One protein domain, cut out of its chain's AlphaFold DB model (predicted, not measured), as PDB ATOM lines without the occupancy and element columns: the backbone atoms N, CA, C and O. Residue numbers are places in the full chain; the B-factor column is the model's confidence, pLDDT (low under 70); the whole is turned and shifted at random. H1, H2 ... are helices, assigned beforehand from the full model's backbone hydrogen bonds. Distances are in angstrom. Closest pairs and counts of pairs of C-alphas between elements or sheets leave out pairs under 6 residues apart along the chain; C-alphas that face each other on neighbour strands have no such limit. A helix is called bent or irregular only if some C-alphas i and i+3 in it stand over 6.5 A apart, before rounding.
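Overview. This is residues 4 to 125 of the 142 residues of the protein "Phosphatidylglycerophosphatase A" of Acidobacteriia bacterium (UniProt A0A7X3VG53). Helix H5 is the core, with H3, H4a and H6 packed round it: H4a and H6 lie on opposite sides of it and H3 lies between them on a third. The long helix H4 bends, and its arm H4b carries on past the first residues of H5, where short H1 crosses it; H2 folds against the beginning of H3, and short H7 lies away from the other helices. The printed part has 122 residues with seven named helices, H1 to H7 in chain order, and no named strand; the class is all helix. It is compact, with a radius of gyration of the C-alphas of 14.4 A and spans of 43 by 34 by 27 A.

Along the chain. H1, residues 4 to 10, begins at C-alpha 4 (18.772, 27.249, 10.043). H2, residues 12 to 17, is irregular: C-alphas 13 and 16 are 7.9 A apart. H3, residues 22 to 41, is 27.4 A long. H4, residues 46 to 70, was assigned as one helix by its hydrogen bonds but is bent, with C-alphas 54 and 57 6.9 A apart; its arms are H4a, residues 46 to 54, 13.1 A long, and H4b, residues 57 to 70, 20.2 A long. H5, residues 80 to 93, is 19.9 A long, and H6, residues 98 to 114, is 24.2 A long. H7, residues 119 to 123, ends at C-alpha 123 (33.674, 3.662, 12.283).

Arrangement. H3 and H5 are the hub, each touching three other helices. They touch each other at a steep tilt of 47 degrees, the same way, closest at the C-alphas of Ala 30 and Val 83, 5.3 A apart. H4a touches H5 at a shallow tilt of 29 degrees, opposite ways; their closest C-alphas, of Ala 46 and Ala 91, are 4.2 A apart. H6 touches H5 at a steep tilt of 49 degrees, closest at the C-alphas of Val 90 and Ser 104, 5.3 A apart. H6 also touches H3, at a shallow tilt of 28 degrees, with the C-alphas of Ser 27 and Leu 105 closest at 6.7 A. The arms of H4 stand at a steep tilt of 54 degrees. H4b and H5, a helical hairpin, only just touch, with 3 pairs of C-alphas within 8 A; the closest are those of Ala 59 and Ile 80, 5.9 A apart. H1 touches H4b, only just about perpendicular at 70.5 degrees, closest at the C-alphas of Gly 6 and Ser 62, 4.4 A apart. H2 and H3 form a helical hairpin, closest at the C-alphas of Gly 16 and Gln 22, 5.3 A apart. H7 touches no helix. Each O i to N i+4 pair is within hydrogen-bond range in H1, H3, H5, H6 and H7, against 4 of 5 in H4a, 9 of 10 in H4b and 0 of 2 in H2, where 2 of 3 O i to N i+3 pairs are within range.

Size, cuts and confidence. The two C-alphas farthest apart, those of Gly 71 and Asp 96, are 43.5 A apart. The printed part has no cut. The link from H4 to H5 is short; the other links are tight. The mean pLDDT of the printed part is 91.6, and residues 117 to 125 are under 70.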
ATOM      1  N   ARG A   4      20.195  27.595   9.862       94.75
ATOM      2  CA  ARG A   4      18.772  27.249  10.043       94.75
ATOM      3  C   ARG A   4      18.372  26.023   9.221       94.75
ATOM      4  O   ARG A   4      17.817  25.084   9.777       94.75
ATOM      5  N   TRP A   5      18.703  26.013   7.929       96.12
ATOM      6  CA  TRP A   5      18.429  24.875   7.049       96.12
ATOM      7  C   TRP A   5      19.250  23.643   7.427       96.12
ATOM      8  O   TRP A   5      18.728  22.537   7.368       96.12
ATOM      9  N   GLY A   6      20.493  23.829   7.879       95.69
ATOM     10  CA  GLY A   6      21.321  22.737   8.387       95.69
ATOM     11  C   GLY A   6      20.697  22.044   9.594       95.69
ATOM     12  O   GLY A   6      20.580  20.828   9.597       95.69
ATOM     13  N   ILE A   7      20.224  22.804  10.584       96.62
ATOM     14  CA  ILE A   7      19.566  22.234  11.771       96.62
ATOM     15  C   ILE A   7      18.228  21.593  11.395       96.62
ATOM     16  O   ILE A   7      17.931  20.490  11.848       96.62
ATOM     17  N   ALA A   8      17.427  22.253  10.555       97.06
ATOM     18  CA  ALA A   8      16.160  21.693  10.094       97.06
ATOM     19  C   ALA A   8      16.375  20.356   9.372       97.06
ATOM     20  O   ALA A   8      15.641  19.409   9.625       97.06
ATOM     21  N   LEU A   9      17.407  20.253   8.532       96.94
ATOM     22  CA  LEU A   9      17.732  19.009   7.848       96.94
ATOM     23  C   LEU A   9      18.257  17.943   8.816       96.94
ATOM     24  O   LEU A   9      17.732  16.836   8.823       96.94
ATOM     25  N   ALA A  10      19.228  18.291   9.667       96.06
ATOM     26  CA  ALA A  10      19.822  17.370  10.637       96.06
ATOM     27  C   ALA A  10      18.766  16.766  11.572       96.06
ATOM     28  O   ALA A  10      18.822  15.586  11.886       96.06
ATOM     29  N   THR A  11      17.779  17.564  11.981       96.94
ATOM     30  CA  THR A  11      16.693  17.140  12.878       96.94
ATOM     31  C   THR A  11      15.468  16.587  12.149       96.94
ATOM     32  O   THR A  11      14.450  16.331  12.792       96.94
ATOM     33  N   TRP A  12      15.534  16.455  10.821       97.31
ATOM     34  CA  TRP A  12      14.422  16.093   9.942       97.31
ATOM     35  C   TRP A  12      13.127  16.863  10.239       97.31
ATOM     36  O   TRP A  12      12.102  16.308  10.632       97.31
ATOM     37  N   GLY A  13      13.194  18.190  10.130       95.06
ATOM     38  CA  GLY A  13      12.057  19.080  10.366       95.06
ATOM     39  C   GLY A  13      11.601  19.147  11.828       95.06
ATOM     40  O   GLY A  13      10.519  19.659  12.097       95.06
ATOM     41  N   GLY A  14      12.413  18.656  12.767       94.69
ATOM     42  CA  GLY A  14      12.151  18.713  14.203       94.69
ATOM     43  C   GLY A  14      11.848  17.369  14.867       94.69
ATOM     44  O   GLY A  14      11.709  17.335  16.089       94.69
ATOM     45  N   LEU A  15      11.817  16.257  14.120       96.12
ATOM     46  CA  LEU A  15      11.702  14.912  14.706       96.12
ATOM     47  C   LEU A  15      12.847  14.593  15.676       96.12
ATOM     48  O   LEU A  15      12.637  13.919  16.682       96.12
ATOM     49  N   GLY A  16      14.032  15.150  15.433       94.12
ATOM     50  CA  GLY A  16      15.170  15.055  16.344       94.12
ATOM     51  C   GLY A  16      14.917  15.631  17.744       94.12
ATOM     52  O   GLY A  16      15.628  15.297  18.684       94.12
ATOM     53  N   TYR A  17      13.896  16.469  17.939       96.38
ATOM     54  CA  TYR A  17      13.555  17.011  19.260       96.38
ATOM     55  C   TYR A  17      12.591  16.134  20.060       96.38
ATOM     56  O   TYR A  17      12.182  16.521  21.156       96.38
ATOM     57  N   PHE A  18      12.224  14.955  19.550       95.44
ATOM     58  CA  PHE A  18      11.371  14.039  20.298       95.44
ATOM     59  C   PHE A  18      12.043  13.639  21.630       95.44
ATOM     60  O   PHE A  18      13.258  13.423  21.665       95.44
ATOM     61  N   PRO A  19      11.294  13.533  22.748       89.94
ATOM     62  CA  PRO A  19      11.890  13.374  24.077       89.94
ATOM     63  C   PRO A  19      12.699  12.081  24.248       89.94
ATOM     64  O   PRO A  19      13.665  12.068  25.011       89.94
ATOM     65  N   LYS A  20      12.316  10.990  23.570       91.25
ATOM     66  CA  LYS A  20      13.014   9.694  23.603       91.25
ATOM     67  C   LYS A  20      12.849   8.952  22.280       91.25
ATOM     68  O   LYS A  20      11.779   9.002  21.688       91.25
ATOM     69  N   GLY A  21      13.873   8.205  21.870       91.44
ATOM     70  CA  GLY A  21      13.799   7.346  20.684       91.44
ATOM     71  C   GLY A  21      13.755   8.131  19.373       91.44
ATOM     72  O   GLY A  21      13.030   7.738  18.462       91.44
ATOM     73  N   GLN A  22      14.515   9.227  19.283       95.50
ATOM     74  CA  GLN A  22      14.550  10.135  18.131       95.50
ATOM     75  C   GLN A  22      14.765   9.373  16.817       95.50
ATOM     76  O   GLN A  22      13.964   9.514  15.897       95.50
ATOM     77  N   GLY A  23      15.752   8.473  16.774       93.75
ATOM     78  CA  GLY A  23      16.014   7.640  15.600       93.75
ATOM     79  C   GLY A  23      14.859   6.697  15.241       93.75
ATOM     80  O   GLY A  23      14.567   6.491  14.069       93.75
ATOM     81  N   THR A  24      14.111   6.179  16.224       95.19
ATOM     82  CA  THR A  24      12.915   5.355  15.947       95.19
ATOM     83  C   THR A  24      11.801   6.190  15.325       95.19
ATOM     84  O   THR A  24      11.179   5.760  14.356       95.19
ATOM     85  N   VAL A  25      11.567   7.390  15.858       97.38
ATOM     86  CA  VAL A  25      10.569   8.325  15.324       97.38
ATOM     87  C   VAL A  25      10.944   8.760  13.908       97.38
ATOM     88  O   VAL A  25      10.086   8.758  13.029       97.38
ATOM     89  N   ALA A  26      12.218   9.067  13.668       97.56
ATOM     90  CA  ALA A  26      12.720   9.447  12.355       97.56
ATOM     91  C   ALA A  26      12.611   8.306  11.334       97.56
ATOM     92  O   ALA A  26      12.064   8.518  10.253       97.56
ATOM     93  N   SER A  27      13.031   7.084  11.682       97.81
ATOM     94  CA  SER A  27      12.876   5.912  10.808       97.81
ATOM     95  C   SER A  27      11.404   5.607  10.509       97.81
ATOM     96  O   SER A  27      11.039   5.390   9.355       97.81
ATOM     97  N   ALA A  28      10.528   5.639  11.517       98.06
ATOM     98  CA  ALA A  28       9.098   5.414  11.315       98.06
ATOM     99  C   ALA A  28       8.479   6.487  10.404       98.06
ATOM    100  O   ALA A  28       7.730   6.155   9.485       98.06
ATOM    101  N   ALA A  29       8.835   7.759  10.605       98.19
ATOM    102  CA  ALA A  29       8.395   8.844   9.739       98.19
ATOM    103  C   ALA A  29       8.938   8.700   8.309       98.19
ATOM    104  O   ALA A  29       8.198   8.936   7.359       98.19
ATOM    105  N   ALA A  30      10.189   8.267   8.133       98.19
ATOM    106  CA  ALA A  30      10.778   8.031   6.818       98.19
ATOM    107  C   ALA A  30      10.039   6.926   6.046       98.19
ATOM    108  O   ALA A  30       9.747   7.111   4.862       98.19
ATOM    109  N   VAL A  31       9.672   5.823   6.716       98.31
ATOM    110  CA  VAL A  31       8.817   4.770   6.133       98.31
ATOM    111  C   VAL A  31       7.419   5.301   5.835       98.31
ATOM    112  O   VAL A  31       6.917   5.059   4.745       98.31
ATOM    113  N   ALA A  32       6.801   6.052   6.749       98.12
ATOM    114  CA  ALA A  32       5.463   6.607   6.545       98.12
ATOM    115  C   ALA A  32       5.409   7.580   5.356       98.12
ATOM    116  O   ALA A  32       4.470   7.525   4.564       98.12
ATOM    117  N   ILE A  33       6.431   8.429   5.194       97.88
ATOM    118  CA  ILE A  33       6.584   9.315   4.033       97.88
ATOM    119  C   ILE A  33       6.709   8.487   2.755       97.88
ATOM    120  O   ILE A  33       6.036   8.784   1.769       97.88
ATOM    121  N   ALA A  34       7.544   7.447   2.768       97.94
ATOM    122  CA  ALA A  34       7.767   6.633   1.584       97.94
ATOM    123  C   ALA A  34       6.541   5.807   1.184       97.94
ATOM    124  O   ALA A  34       6.176   5.778   0.010       97.94
ATOM    125  N   TYR A  35       5.861   5.220   2.166       97.94
ATOM    126  CA  TYR A  35       4.609   4.497   1.976       97.94
ATOM    127  C   TYR A  35       3.511   5.425   1.454       97.94
ATOM    128  O   TYR A  35       2.888   5.139   0.437       97.94
ATOM    129  N   GLY A  36       3.329   6.590   2.084       97.44
ATOM    130  CA  GLY A  36       2.359   7.585   1.631       97.44
ATOM    131  C   GLY A  36       2.640   8.077   0.210       97.44
ATOM    132  O   GLY A  36       1.706   8.264  -0.561       97.44
ATOM    133  N   ALA A  37       3.911   8.237  -0.169       97.31
ATOM    134  CA  ALA A  37       4.278   8.608  -1.530       97.31
ATOM    135  C   ALA A  37       4.003   7.495  -2.553       97.31
ATOM    136  O   ALA A  37       3.545   7.784  -3.661       97.31
ATOM    137  N   ALA A  38       4.256   6.238  -2.185       96.38
ATOM    138  CA  ALA A  38       3.930   5.088  -3.019       96.38
ATOM    139  C   ALA A  38       2.414   4.966  -3.233       96.38
ATOM    140  O   ALA A  38       1.966   4.888  -4.371       96.38
ATOM    141  N   GLU A  39       1.616   5.052  -2.170       95.69
ATOM    142  CA  GLU A  39       0.159   4.909  -2.261       95.69
ATOM    143  C   GLU A  39      -0.505   6.114  -2.950       95.69
ATOM    144  O   GLU A  39      -1.278   5.953  -3.896       95.69
ATOM    145  N   ALA A  40      -0.184   7.339  -2.521       97.19
ATOM    146  CA  ALA A  40      -0.874   8.542  -2.991       97.19
ATOM    147  C   ALA A  40      -0.392   9.030  -4.365       97.19
ATOM    148  O   ALA A  40      -1.172   9.620  -5.112       97.19
ATOM    149  N   PHE A  41       0.883   8.808  -4.696       97.12
ATOM    150  CA  PHE A  41       1.507   9.345  -5.911       97.12
ATOM    151  C   PHE A  41       2.116   8.269  -6.815       97.12
ATOM    152  O   PHE A  41       2.731   8.619  -7.821       97.12
ATOM    153  N   GLN A  42       1.949   6.981  -6.487       95.88
ATOM    154  CA  GLN A  42       2.469   5.857  -7.281       95.88
ATOM    155  C   GLN A  42       3.994   5.929  -7.475       95.88
ATOM    156  O   GLN A  42       4.545   5.506  -8.494       95.88
ATOM    157  N   VAL A  43       4.699   6.491  -6.485       96.62
ATOM    158  CA  VAL A  43       6.163   6.560  -6.486       96.62
ATOM    159  C   VAL A  43       6.721   5.176  -6.176       96.62
ATOM    160  O   VAL A  43       6.564   4.668  -5.068       96.62
ATOM    161  N   ALA A  44       7.416   4.575  -7.140       97.00
ATOM    162  CA  ALA A  44       8.067   3.286  -6.928       97.00
ATOM    163  C   ALA A  44       9.100   3.364  -5.780       97.00
ATOM    164  O   ALA A  44       9.903   4.307  -5.770       97.00
ATOM    165  N   PRO A  45       9.167   2.368  -4.868       96.62
ATOM    166  CA  PRO A  45      10.106   2.370  -3.742       96.62
ATOM    167  C   PRO A  45      11.568   2.626  -4.134       96.62
ATOM    168  O   PRO A  45      12.288   3.309  -3.412       96.62
ATOM    169  N   ALA A  46      11.995   2.174  -5.318       96.69
ATOM    170  CA  ALA A  46      13.346   2.395  -5.840       96.69
ATOM    171  C   ALA A  46      13.757   3.883  -5.909       96.69
ATOM    172  O   ALA A  46      14.935   4.206  -5.734       96.69
ATOM    173  N   TRP A  47      12.807   4.809  -6.100       97.88
ATOM    174  CA  TRP A  47      13.088   6.251  -6.105       97.88
ATOM    175  C   TRP A  47      13.581   6.767  -4.751       97.88
ATOM    176  O   TRP A  47      14.347   7.730  -4.713       97.88
ATOM    177  N   PHE A  48      13.233   6.102  -3.646       97.81
ATOM    178  CA  PHE A  48      13.770   6.435  -2.327       97.81
ATOM    179  C   PHE A  48      15.262   6.120  -2.205       97.81
ATOM    180  O   PHE A  48      15.958   6.787  -1.445       97.81
ATOM    181  N   GLY A  49      15.793   5.204  -3.020       97.31
ATOM    182  CA  GLY A  49      17.233   4.964  -3.112       97.31
ATOM    183  C   GLY A  49      17.957   6.159  -3.731       97.31
ATOM    184  O   GLY A  49      18.970   6.617  -3.209       97.31
ATOM    185  N   LEU A  50      17.390   6.734  -4.797       97.25
ATOM    186  CA  LEU A  50      17.909   7.965  -5.399       97.25
ATOM    187  C   LEU A  50      17.758   9.167  -4.461       97.25
ATOM    188  O   LEU A  50      18.686   9.968  -4.353       97.25
ATOM    189  N   ALA A  51      16.633   9.273  -3.746       97.12
ATOM    190  CA  ALA A  51      16.449  10.298  -2.725       97.12
ATOM    191  C   ALA A  51      17.503  10.167  -1.616       97.12
ATOM    192  O   ALA A  51      18.156  11.150  -1.282       97.12
ATOM    193  N   ALA A  52      17.747   8.962  -1.103       96.75
ATOM    194  CA  ALA A  52      18.781   8.732  -0.104       96.75
ATOM    195  C   ALA A  52      20.163   9.181  -0.603       96.75
ATOM    196  O   ALA A  52      20.829   9.957   0.079       96.75
ATOM    197  N   LEU A  53      20.556   8.799  -1.823       95.31
ATOM    198  CA  LEU A  53      21.820   9.239  -2.429       95.31
ATOM    199  C   LEU A  53      21.905  10.765  -2.573       95.31
ATOM    200  O   LEU A  53      22.940  11.357  -2.262       95.31
ATOM    201  N   ALA A  54      20.820  11.408  -3.009       96.56
ATOM    202  CA  ALA A  54      20.752  12.861  -3.139       96.56
ATOM    203  C   ALA A  54      20.873  13.573  -1.781       96.56
ATOM    204  O   ALA A  54      21.445  14.663  -1.701       96.56
ATOM    205  N   PHE A  55      20.369  12.955  -0.711       95.69
ATOM    206  CA  PHE A  55      20.415  13.493   0.645       95.69
ATOM    207  C   PHE A  55      21.692  13.131   1.417       95.69
ATOM    208  O   PHE A  55      21.978  13.810   2.399       95.69
ATOM    209  N   SER A  56      22.518  12.182   0.964       91.69
ATOM    210  CA  SER A  56      23.762  11.788   1.650       91.69
ATOM    211  C   SER A  56      24.741  12.950   1.874       91.69
ATOM    212  O   SER A  56      25.217  13.159   2.990       91.69
ATOM    213  N   LEU A  57      25.040  13.754   0.843       90.94
ATOM    214  CA  LEU A  57      25.952  14.902   0.990       90.94
ATOM    215  C   LEU A  57      25.348  16.030   1.853       90.94
ATOM    216  O   LEU A  57      26.032  16.521   2.760       90.94
ATOM    217  N   PRO A  58      24.079  16.441   1.643       93.62
ATOM    218  CA  PRO A  58      23.387  17.343   2.559       93.62
ATOM    219  C   PRO A  58      23.355  16.846   4.009       93.62
ATOM    220  O   PRO A  58      23.557  17.655   4.917       93.62
ATOM    221  N   ALA A  59      23.160  15.542   4.232       92.81
ATOM    222  CA  ALA A  59      23.138  14.926   5.555       92.81
ATOM    223  C   ALA A  59      24.470  15.137   6.277       92.81
ATOM    224  O   ALA A  59      24.480  15.725   7.360       92.81
ATOM    225  N   ILE A  60      25.595  14.809   5.630       89.50
ATOM    226  CA  ILE A  60      26.941  15.043   6.179       89.50
ATOM    227  C   ILE A  60      27.134  16.526   6.516       89.50
ATOM    228  O   ILE A  60      27.540  16.878   7.626       89.50
ATOM    229  N   ARG A  61      26.790  17.432   5.590       91.00
ATOM    230  CA  ARG A  61      26.955  18.872   5.838       91.00
ATOM    231  C   ARG A  61      26.080  19.362   6.995       91.00
ATOM    232  O   ARG A  61      26.505  20.261   7.722       91.00
ATOM    233  N   SER A  62      24.875  18.813   7.146       92.81
ATOM    234  CA  SER A  62      23.943  19.158   8.224       92.81
ATOM    235  C   SER A  62      24.424  18.658   9.584       92.81
ATOM    236  O   SER A  62      24.354  19.415  10.553       92.81
ATOM    237  N   ALA A  63      25.019  17.462   9.633       88.75
ATOM    238  CA  ALA A  63      25.633  16.908  10.832       88.75
ATOM    239  C   ALA A  63      26.761  17.821  11.333       88.75
ATOM    240  O   ALA A  63      26.739  18.227  12.492       88.75
ATOM    241  N   VAL A  64      27.658  18.286  10.453       88.19
ATOM    242  CA  VAL A  64      28.722  19.241  10.829       88.19
ATOM    243  C   VAL A  64      28.151  20.532  11.435       88.19
ATOM    244  O   VAL A  64      28.597  20.973  12.489       88.19
ATOM    245  N   ILE A  65      27.126  21.126  10.809       89.75
ATOM    246  CA  ILE A  65      26.466  22.343  11.330       89.75
ATOM    247  C   ILE A  65      25.835  22.086  12.706       89.75
ATOM    248  O   ILE A  65      25.797  22.976  13.558       89.75
ATOM    249  N   SER A  66      25.307  20.882  12.920       90.19
ATOM    250  CA  SER A  66      24.645  20.516  14.166       90.19
ATOM    251  C   SER A  66      25.622  20.362  15.339       90.19
ATOM    252  O   SER A  66      25.249  20.714  16.456       90.19
ATOM    253  N   LEU A  67      26.870  19.939  15.095       87.44
ATOM    254  CA  LEU A  67      27.910  19.834  16.131       87.44
ATOM    255  C   LEU A  67      28.175  21.201  16.772       87.44
ATOM    256  O   LEU A  67      28.131  21.343  17.992       87.44
ATOM    257  N   GLU A  68      28.347  22.231  15.939       85.69
ATOM    258  CA  GLU A  68      28.501  23.620  16.388       85.69
ATOM    259  C   GLU A  68      27.232  24.161  17.063       85.69
ATOM    260  O   GLU A  68      27.298  25.033  17.927       85.69
ATOM    261  N   HIS A  69      26.050  23.698  16.647       89.88
ATOM    262  CA  HIS A  69      24.789  24.187  17.195       89.88
ATOM    263  C   HIS A  69      24.474  23.621  18.577       89.88
ATOM    264  O   HIS A  69      24.052  24.378  19.450       89.88
ATOM    265  N   PHE A  70      24.636  22.310  18.747       89.38
ATOM    266  CA  PHE A  70      24.301  21.605  19.981       89.38
ATOM    267  C   PHE A  70      25.457  21.567  20.973       89.38
ATOM    268  O   PHE A  70      25.245  21.223  22.133       89.38
ATOM    269  N   GLY A  71      26.657  21.917  20.522       86.62
ATOM    270  CA  GLY A  71      27.830  22.037  21.364       86.62
ATOM    271  C   GLY A  71      28.264  20.719  22.006       86.62
ATOM    272  O   GLY A  71      28.731  20.700  23.139       86.62
ATOM    273  N   ARG A  72      28.034  19.599  21.316       83.81
ATOM    274  CA  ARG A  72      28.407  18.263  21.782       83.81
ATOM    275  C   ARG A  72      28.681  17.346  20.605       83.81
ATOM    276  O   ARG A  72      28.102  17.522  19.532       83.81
ATOM    277  N   ARG A  73      29.530  16.345  20.835       78.62
ATOM    278  CA  ARG A  73      29.701  15.230  19.898       78.62
ATOM    279  C   ARG A  73      28.432  14.377  19.879       78.62
ATOM    280  O   ARG A  73      27.813  14.184  20.923       78.62
ATOM    281  N   ASP A  74      28.055  13.937  18.685       79.75
ATOM    282  CA  ASP A  74      26.911  13.065  18.389       79.75
ATOM    283  C   ASP A  74      25.596  13.466  19.087       79.75
ATOM    284  O   ASP A  74      25.080  12.746  19.948       79.75
ATOM    285  N   PRO A  75      25.024  14.642  18.758       88.62
ATOM    286  CA  PRO A  75      23.759  15.058  19.339       88.62
ATOM    287  C   PRO A  75      22.637  14.085  18.920       88.62
ATOM    288  O   PRO A  75      22.404  13.950  17.723       88.62
ATOM    289  N   PRO A  76      21.856  13.495  19.846       90.81
ATOM    290  CA  PRO A  76      20.712  12.628  19.528       90.81
ATOM    291  C   PRO A  76      19.604  13.309  18.711       90.81
ATOM    292  O   PRO A  76      18.663  12.651  18.282       90.81
ATOM    293  N   GLN A  77      19.665  14.634  18.542       95.50
ATOM    294  CA  GLN A  77      18.772  15.369  17.654       95.50
ATOM    295  C   GLN A  77      19.129  15.212  16.177       95.50
ATOM    296  O   GLN A  77      18.292  15.512  15.329       95.50
ATOM    297  N   VAL A  78      20.360  14.818  15.855       95.56
ATOM    298  CA  VAL A  78      20.760  14.526  14.481       95.56
ATOM    299  C   VAL A  78      20.175  13.168  14.140       95.56
ATOM    300  O   VAL A  78      20.595  12.180  14.721       95.56
ATOM    301  N   VAL A  79      19.159  13.170  13.278       96.56
ATOM    302  CA  VAL A  79      18.415  11.969  12.880       96.56
ATOM    303  C   VAL A  79      18.325  11.771  11.361       96.56
ATOM    304  O   VAL A  79      17.499  11.022  10.835       96.56
ATOM    305  N   ILE A  80      19.080  12.575  10.613       96.06
ATOM    306  CA  ILE A  80      19.034  12.587   9.148       96.06
ATOM    307  C   ILE A  80      19.615  11.297   8.559       96.06
ATOM    308  O   ILE A  80      19.170  10.842   7.505       96.06
ATOM    309  N   ASP A  81      20.583  10.694   9.236       93.62
ATOM    310  CA  ASP A  81      21.165   9.404   8.896       93.62
ATOM    311  C   ASP A  81      20.149   8.267   9.038       93.62
ATOM    312  O   ASP A  81      20.090   7.407   8.155       93.62
ATOM    313  N   GLU A  82      19.257   8.310  10.030       96.56
ATOM    314  CA  GLU A  82      18.150   7.359  10.136       96.56
ATOM    315  C   GLU A  82      17.173   7.482   8.975       96.56
ATOM    316  O   GLU A  82      16.662   6.469   8.506       96.56
ATOM    317  N   VAL A  83      16.910   8.695   8.493       97.94
ATOM    318  CA  VAL A  83      16.007   8.913   7.354       97.94
ATOM    319  C   VAL A  83      16.640   8.411   6.060       97.94
ATOM    320  O   VAL A  83      16.023   7.632   5.330       97.94
ATOM    321  N   VAL A  84      17.882   8.821   5.787       97.44
ATOM    322  CA  VAL A  84      18.621   8.428   4.578       97.44
ATOM    323  C   VAL A  84      18.833   6.914   4.545       97.44
ATOM    324  O   VAL A  84      18.555   6.273   3.530       97.44
ATOM    325  N   GLY A  85      19.265   6.324   5.661       95.69
ATOM    326  CA  GLY A  85      19.456   4.882   5.782       95.69
ATOM    327  C   GLY A  85      18.148   4.102   5.644       95.69
ATOM    328  O   GLY A  85      18.096   3.106   4.917       95.69
ATOM    329  N   GLN A  86      17.063   4.580   6.256       98.19
ATOM    330  CA  GLN A  86      15.753   3.943   6.140       98.19
ATOM    331  C   GLN A  86      15.231   3.943   4.698       98.19
ATOM    332  O   GLN A  86      14.664   2.938   4.257       98.19
ATOM    333  N   TRP A  87      15.433   5.030   3.952       98.44
ATOM    334  CA  TRP A  87      15.055   5.120   2.540       98.44
ATOM    335  C   TRP A  87      15.861   4.186   1.635       98.44
ATOM    336  O   TRP A  87      15.284   3.616   0.707       98.44
ATOM    337  N   LEU A  88      17.144   3.944   1.932       97.69
ATOM    338  CA  LEU A  88      17.921   2.912   1.232       97.69
ATOM    339  C   LEU A  88      17.323   1.520   1.437       97.69
ATOM    340  O   LEU A  88      17.194   0.764   0.477       97.69
ATOM    341  N   VAL A  89      16.930   1.180   2.668       97.75
ATOM    342  CA  VAL A  89      16.319  -0.128   2.945       97.75
ATOM    343  C   VAL A  89      14.947  -0.243   2.283       97.75
ATOM    344  O   VAL A  89      14.671  -1.266   1.663       97.75
ATOM    345  N   VAL A  90      14.117   0.807   2.336       98.31
ATOM    346  CA  VAL A  90      12.825   0.852   1.623       98.31
ATOM    347  C   VAL A  90      13.013   0.587   0.131       98.31
ATOM    348  O   VAL A  90      12.286  -0.223  -0.432       98.31
ATOM    349  N   ALA A  91      14.017   1.200  -0.498       98.00
ATOM    350  CA  ALA A  91      14.260   1.042  -1.929       98.00
ATOM    351  C   ALA A  91      14.576  -0.398  -2.363       98.00
ATOM    352  O   ALA A  91      14.376  -0.737  -3.528       98.00
ATOM    353  N   VAL A  92      15.077  -1.226  -1.442       97.50
ATOM    354  CA  VAL A  92      15.472  -2.616  -1.706       97.50
ATOM    355  C   VAL A  92      14.422  -3.616  -1.217       97.50
ATOM    356  O   VAL A  92      14.217  -4.648  -1.849       97.50
ATOM    357  N   VAL A  93      13.784  -3.343  -0.077       97.56
ATOM    358  CA  VAL A  93      12.944  -4.316   0.637       97.56
ATOM    359  C   VAL A  93      11.454  -4.083   0.402       97.56
ATOM    360  O   VAL A  93      10.709  -5.062   0.354       97.56
ATOM    361  N   ALA A  94      11.005  -2.832   0.272       96.62
ATOM    362  CA  ALA A  94       9.583  -2.526   0.166       96.62
ATOM    363  C   ALA A  94       9.006  -2.965  -1.191       96.62
ATOM    364  O   ALA A  94       9.581  -2.721  -2.251       96.62
ATOM    365  N   GLN A  95       7.852  -3.619  -1.128       94.31
ATOM    366  CA  GLN A  95       7.093  -4.200  -2.235       94.31
ATOM    367  C   GLN A  95       5.587  -3.979  -1.989       94.31
ATOM    368  O   GLN A  95       5.192  -3.312  -1.028       94.31
ATOM    369  N   ASP A  96       4.738  -4.609  -2.802       90.75
ATOM    370  CA  ASP A  96       3.269  -4.515  -2.753       90.75
ATOM    371  C   ASP A  96       2.649  -5.306  -1.575       90.75
ATOM    372  O   ASP A  96       1.648  -6.009  -1.706       90.75
ATOM    373  N   SER A  97       3.273  -5.250  -0.397       94.69
ATOM    374  CA  SER A  97       2.763  -5.864   0.831       94.69
ATOM    375  C   SER A  97       3.150  -5.038   2.052       94.69
ATOM    376  O   SER A  97       4.310  -4.655   2.208       94.69
ATOM    377  N   TRP A  98       2.213  -4.789   2.968       94.31
ATOM    378  CA  TRP A  98       2.484  -4.012   4.187       94.31
ATOM    379  C   TRP A  98       3.594  -4.643   5.050       94.31
ATOM    380  O   TRP A  98       4.353  -3.934   5.714       94.31
ATOM    381  N   GLN A  99       3.748  -5.971   4.992       97.69
ATOM    382  CA  GLN A  99       4.812  -6.703   5.675       97.69
ATOM    383  C   GLN A  99       6.199  -6.286   5.184       97.69
ATOM    384  O   GLN A  99       7.122  -6.214   5.990       97.69
ATOM    385  N   SER A 100       6.361  -5.978   3.895       97.56
ATOM    386  CA  SER A 100       7.645  -5.529   3.340       97.56
ATOM    387  C   SER A 100       8.043  -4.125   3.825       97.56
ATOM    388  O   SER A 100       9.216  -3.867   4.098       97.56
ATOM    389  N   TRP A 101       7.069  -3.235   4.039       97.50
ATOM    390  CA  TRP A 101       7.286  -1.911   4.633       97.50
ATOM    391  C   TRP A 101       7.672  -2.016   6.109       97.50
ATOM    392  O   TRP A 101       8.631  -1.379   6.551       97.50
ATOM    393  N   LEU A 102       6.995  -2.890   6.861       97.81
ATOM    394  CA  LEU A 102       7.379  -3.194   8.240       97.81
ATOM    395  C   LEU A 102       8.767  -3.852   8.306       97.81
ATOM    396  O   LEU A 102       9.588  -3.470   9.136       97.81
ATOM    397  N   ALA A 103       9.062  -4.800   7.413       97.62
ATOM    398  CA  ALA A 103      10.376  -5.424   7.314       97.62
ATOM    399  C   ALA A 103      11.463  -4.388   7.004       97.62
ATOM    400  O   ALA A 103      12.526  -4.436   7.614       97.62
ATOM    401  N   SER A 104      11.184  -3.407   6.141       97.56
ATOM    402  CA  SER A 104      12.111  -2.307   5.858       97.56
ATOM    403  C   SER A 104      12.453  -1.511   7.118       97.56
ATOM    404  O   SER A 104      13.624  -1.215   7.358       97.56
ATOM    405  N   LEU A 105      11.451  -1.191   7.947       97.81
ATOM    406  CA  LEU A 105      11.658  -0.507   9.226       97.81
ATOM    407  C   LEU A 105      12.523  -1.348  10.172       97.81
ATOM    408  O   LEU A 105      13.532  -0.879  10.697       97.81
ATOM    409  N   LEU A 106      12.131  -2.605  10.383       97.19
ATOM    410  CA  LEU A 106      12.791  -3.485  11.344       97.19
ATOM    411  C   LEU A 106      14.225  -3.811  10.928       97.19
ATOM    412  O   LEU A 106      15.124  -3.718  11.757       97.19
ATOM    413  N   LEU A 107      14.453  -4.148   9.656       95.62
ATOM    414  CA  LEU A 107      15.785  -4.457   9.145       95.62
ATOM    415  C   LEU A 107      16.713  -3.258   9.313       95.62
ATOM    416  O   LEU A 107      17.785  -3.422   9.890       95.62
ATOM    417  N   PHE A 108      16.290  -2.057   8.903       95.25
ATOM    418  CA  PHE A 108      17.102  -0.858   9.097       95.25
ATOM    419  C   PHE A 108      17.471  -0.662  10.571       95.25
ATOM    420  O   PHE A 108      18.654  -0.570  10.891       95.25
ATOM    421  N   ARG A 109      16.488  -0.681  11.481       94.31
ATOM    422  CA  ARG A 109      16.746  -0.488  12.918       94.31
ATOM    423  C   ARG A 109      17.658  -1.566  13.497       94.31
ATOM    424  O   ARG A 109      18.506  -1.247  14.324       94.31
ATOM    425  N   ILE A 110      17.511  -2.822  13.077       91.88
ATOM    426  CA  ILE A 110      18.395  -3.909  13.513       91.88
ATOM    427  C   ILE A 110      19.827  -3.632  13.045       91.88
ATOM    428  O   ILE A 110      20.740  -3.676  13.864       91.88
ATOM    429  N   PHE A 111      20.040  -3.307  11.769       87.75
ATOM    430  CA  PHE A 111      21.381  -3.042  11.238       87.75
ATOM    431  C   PHE A 111      22.021  -1.777  11.826       87.75
ATOM    432  O   PHE A 111      23.212  -1.800  12.133       87.75
ATOM    433  N   ASP A 112      21.235  -0.724  12.041       85.00
ATOM    434  CA  ASP A 112      21.660   0.543  12.645       85.00
ATOM    435  C   ASP A 112      22.072   0.383  14.119       85.00
ATOM    436  O   ASP A 112      23.098   0.902  14.552       85.00
ATOM    437  N   ILE A 113      21.318  -0.408  14.894       83.38
ATOM    438  CA  ILE A 113      21.607  -0.652  16.317       83.38
ATOM    439  C   ILE A 113      22.743  -1.668  16.488       83.38
ATOM    440  O   ILE A 113      23.617  -1.487  17.336       83.38
ATOM    441  N   VAL A 114      22.728  -2.758  15.715       80.44
ATOM    442  CA  VAL A 114      23.706  -3.850  15.856       80.44
ATOM    443  C   VAL A 114      25.059  -3.466  15.260       80.44
ATOM    444  O   VAL A 114      26.084  -3.953  15.744       80.44
ATOM    445  N   LYS A 115      25.073  -2.619  14.221       73.38
ATOM    446  CA  LYS A 115      26.258  -2.254  13.429       73.38
ATOM    447  C   LYS A 115      27.157  -3.471  13.171       73.38
ATOM    448  O   LYS A 115      28.281  -3.537  13.681       73.38
ATOM    449  N   PRO A 116      26.676  -4.492  12.437       71.56
ATOM    450  CA  PRO A 116      27.457  -5.701  12.235       71.56
ATOM    451  C   PRO A 116      28.765  -5.395  11.498       71.56
ATOM    452  O   PRO A 116      28.902  -4.417  10.758       71.56
ATOM    453  N   TRP A 117      29.762  -6.249  11.709       54.00
ATOM    454  CA  TRP A 117      31.004  -6.201  10.945       54.00
ATOM    455  C   TRP A 117      30.684  -6.320   9.439       54.00
ATOM    456  O   TRP A 117      29.876  -7.181   9.091       54.00
ATOM    457  N   PRO A 118      31.259  -5.493   8.535       66.00
ATOM    458  CA  PRO A 118      32.418  -4.602   8.695       66.00
ATOM    459  C   PRO A 118      32.113  -3.130   9.051       66.00
ATOM    460  O   PRO A 118      33.062  -2.370   9.246       66.00
ATOM    461  N   ILE A 119      30.845  -2.715   9.181       68.12
ATOM    462  CA  ILE A 119      30.449  -1.306   9.427       68.12
ATOM    463  C   ILE A 119      31.129  -0.757  10.687       68.12
ATOM    464  O   ILE A 119      31.785   0.281  10.649       68.12
ATOM    465  N   ARG A 120      31.102  -1.530  11.777       59.31
ATOM    466  CA  ARG A 120      31.762  -1.175  13.044       59.31
ATOM    467  C   ARG A 120      33.279  -0.973  12.926       59.31
ATOM    468  O   ARG A 120      33.860  -0.228  13.706       59.31
ATOM    469  N   LYS A 121      33.940  -1.632  11.964       59.53
ATOM    470  CA  LYS A 121      35.381  -1.459  11.716       59.53
ATOM    471  C   LYS A 121      35.657  -0.162  10.949       59.53
ATOM    472  O   LYS A 121      36.666   0.482  11.218       59.53
ATOM    473  N   LEU A 122      34.763   0.238  10.045       60.97
ATOM    474  CA  LEU A 122      34.871   1.505   9.316       60.97
ATOM    475  C   LEU A 122      34.691   2.716  10.242       60.97
ATOM    476  O   LEU A 122      35.417   3.692  10.093       60.97
ATOM    477  N   GLU A 123      33.817   2.621  11.247       62.50
ATOM    478  CA  GLU A 123      33.674   3.662  12.283       62.50
ATOM    479  C   GLU A 123      34.925   3.819  13.160       62.50
ATOM    480  O   GLU A 123      35.175   4.892  13.698       62.50
ATOM    481  N   SER A 124      35.731   2.759  13.294       59.91
ATOM    482  CA  SER A 124      36.968   2.779  14.085       59.91
ATOM    483  C   SER A 124      38.186   3.339  13.340       59.91
ATOM    484  O   SER A 124      39.267   3.425  13.926       59.91
ATOM    485  N   LEU A 125      38.049   3.694  12.054       56.97
ATOM    486  CA  LEU A 125      39.152   4.258  11.280       56.97
ATOM    487  C   LEU A 125      39.405   5.727  11.676       56.97
ATOM    488  O   LEU A 125      38.459   6.519  11.723       56.97
TER     489      LEU A 125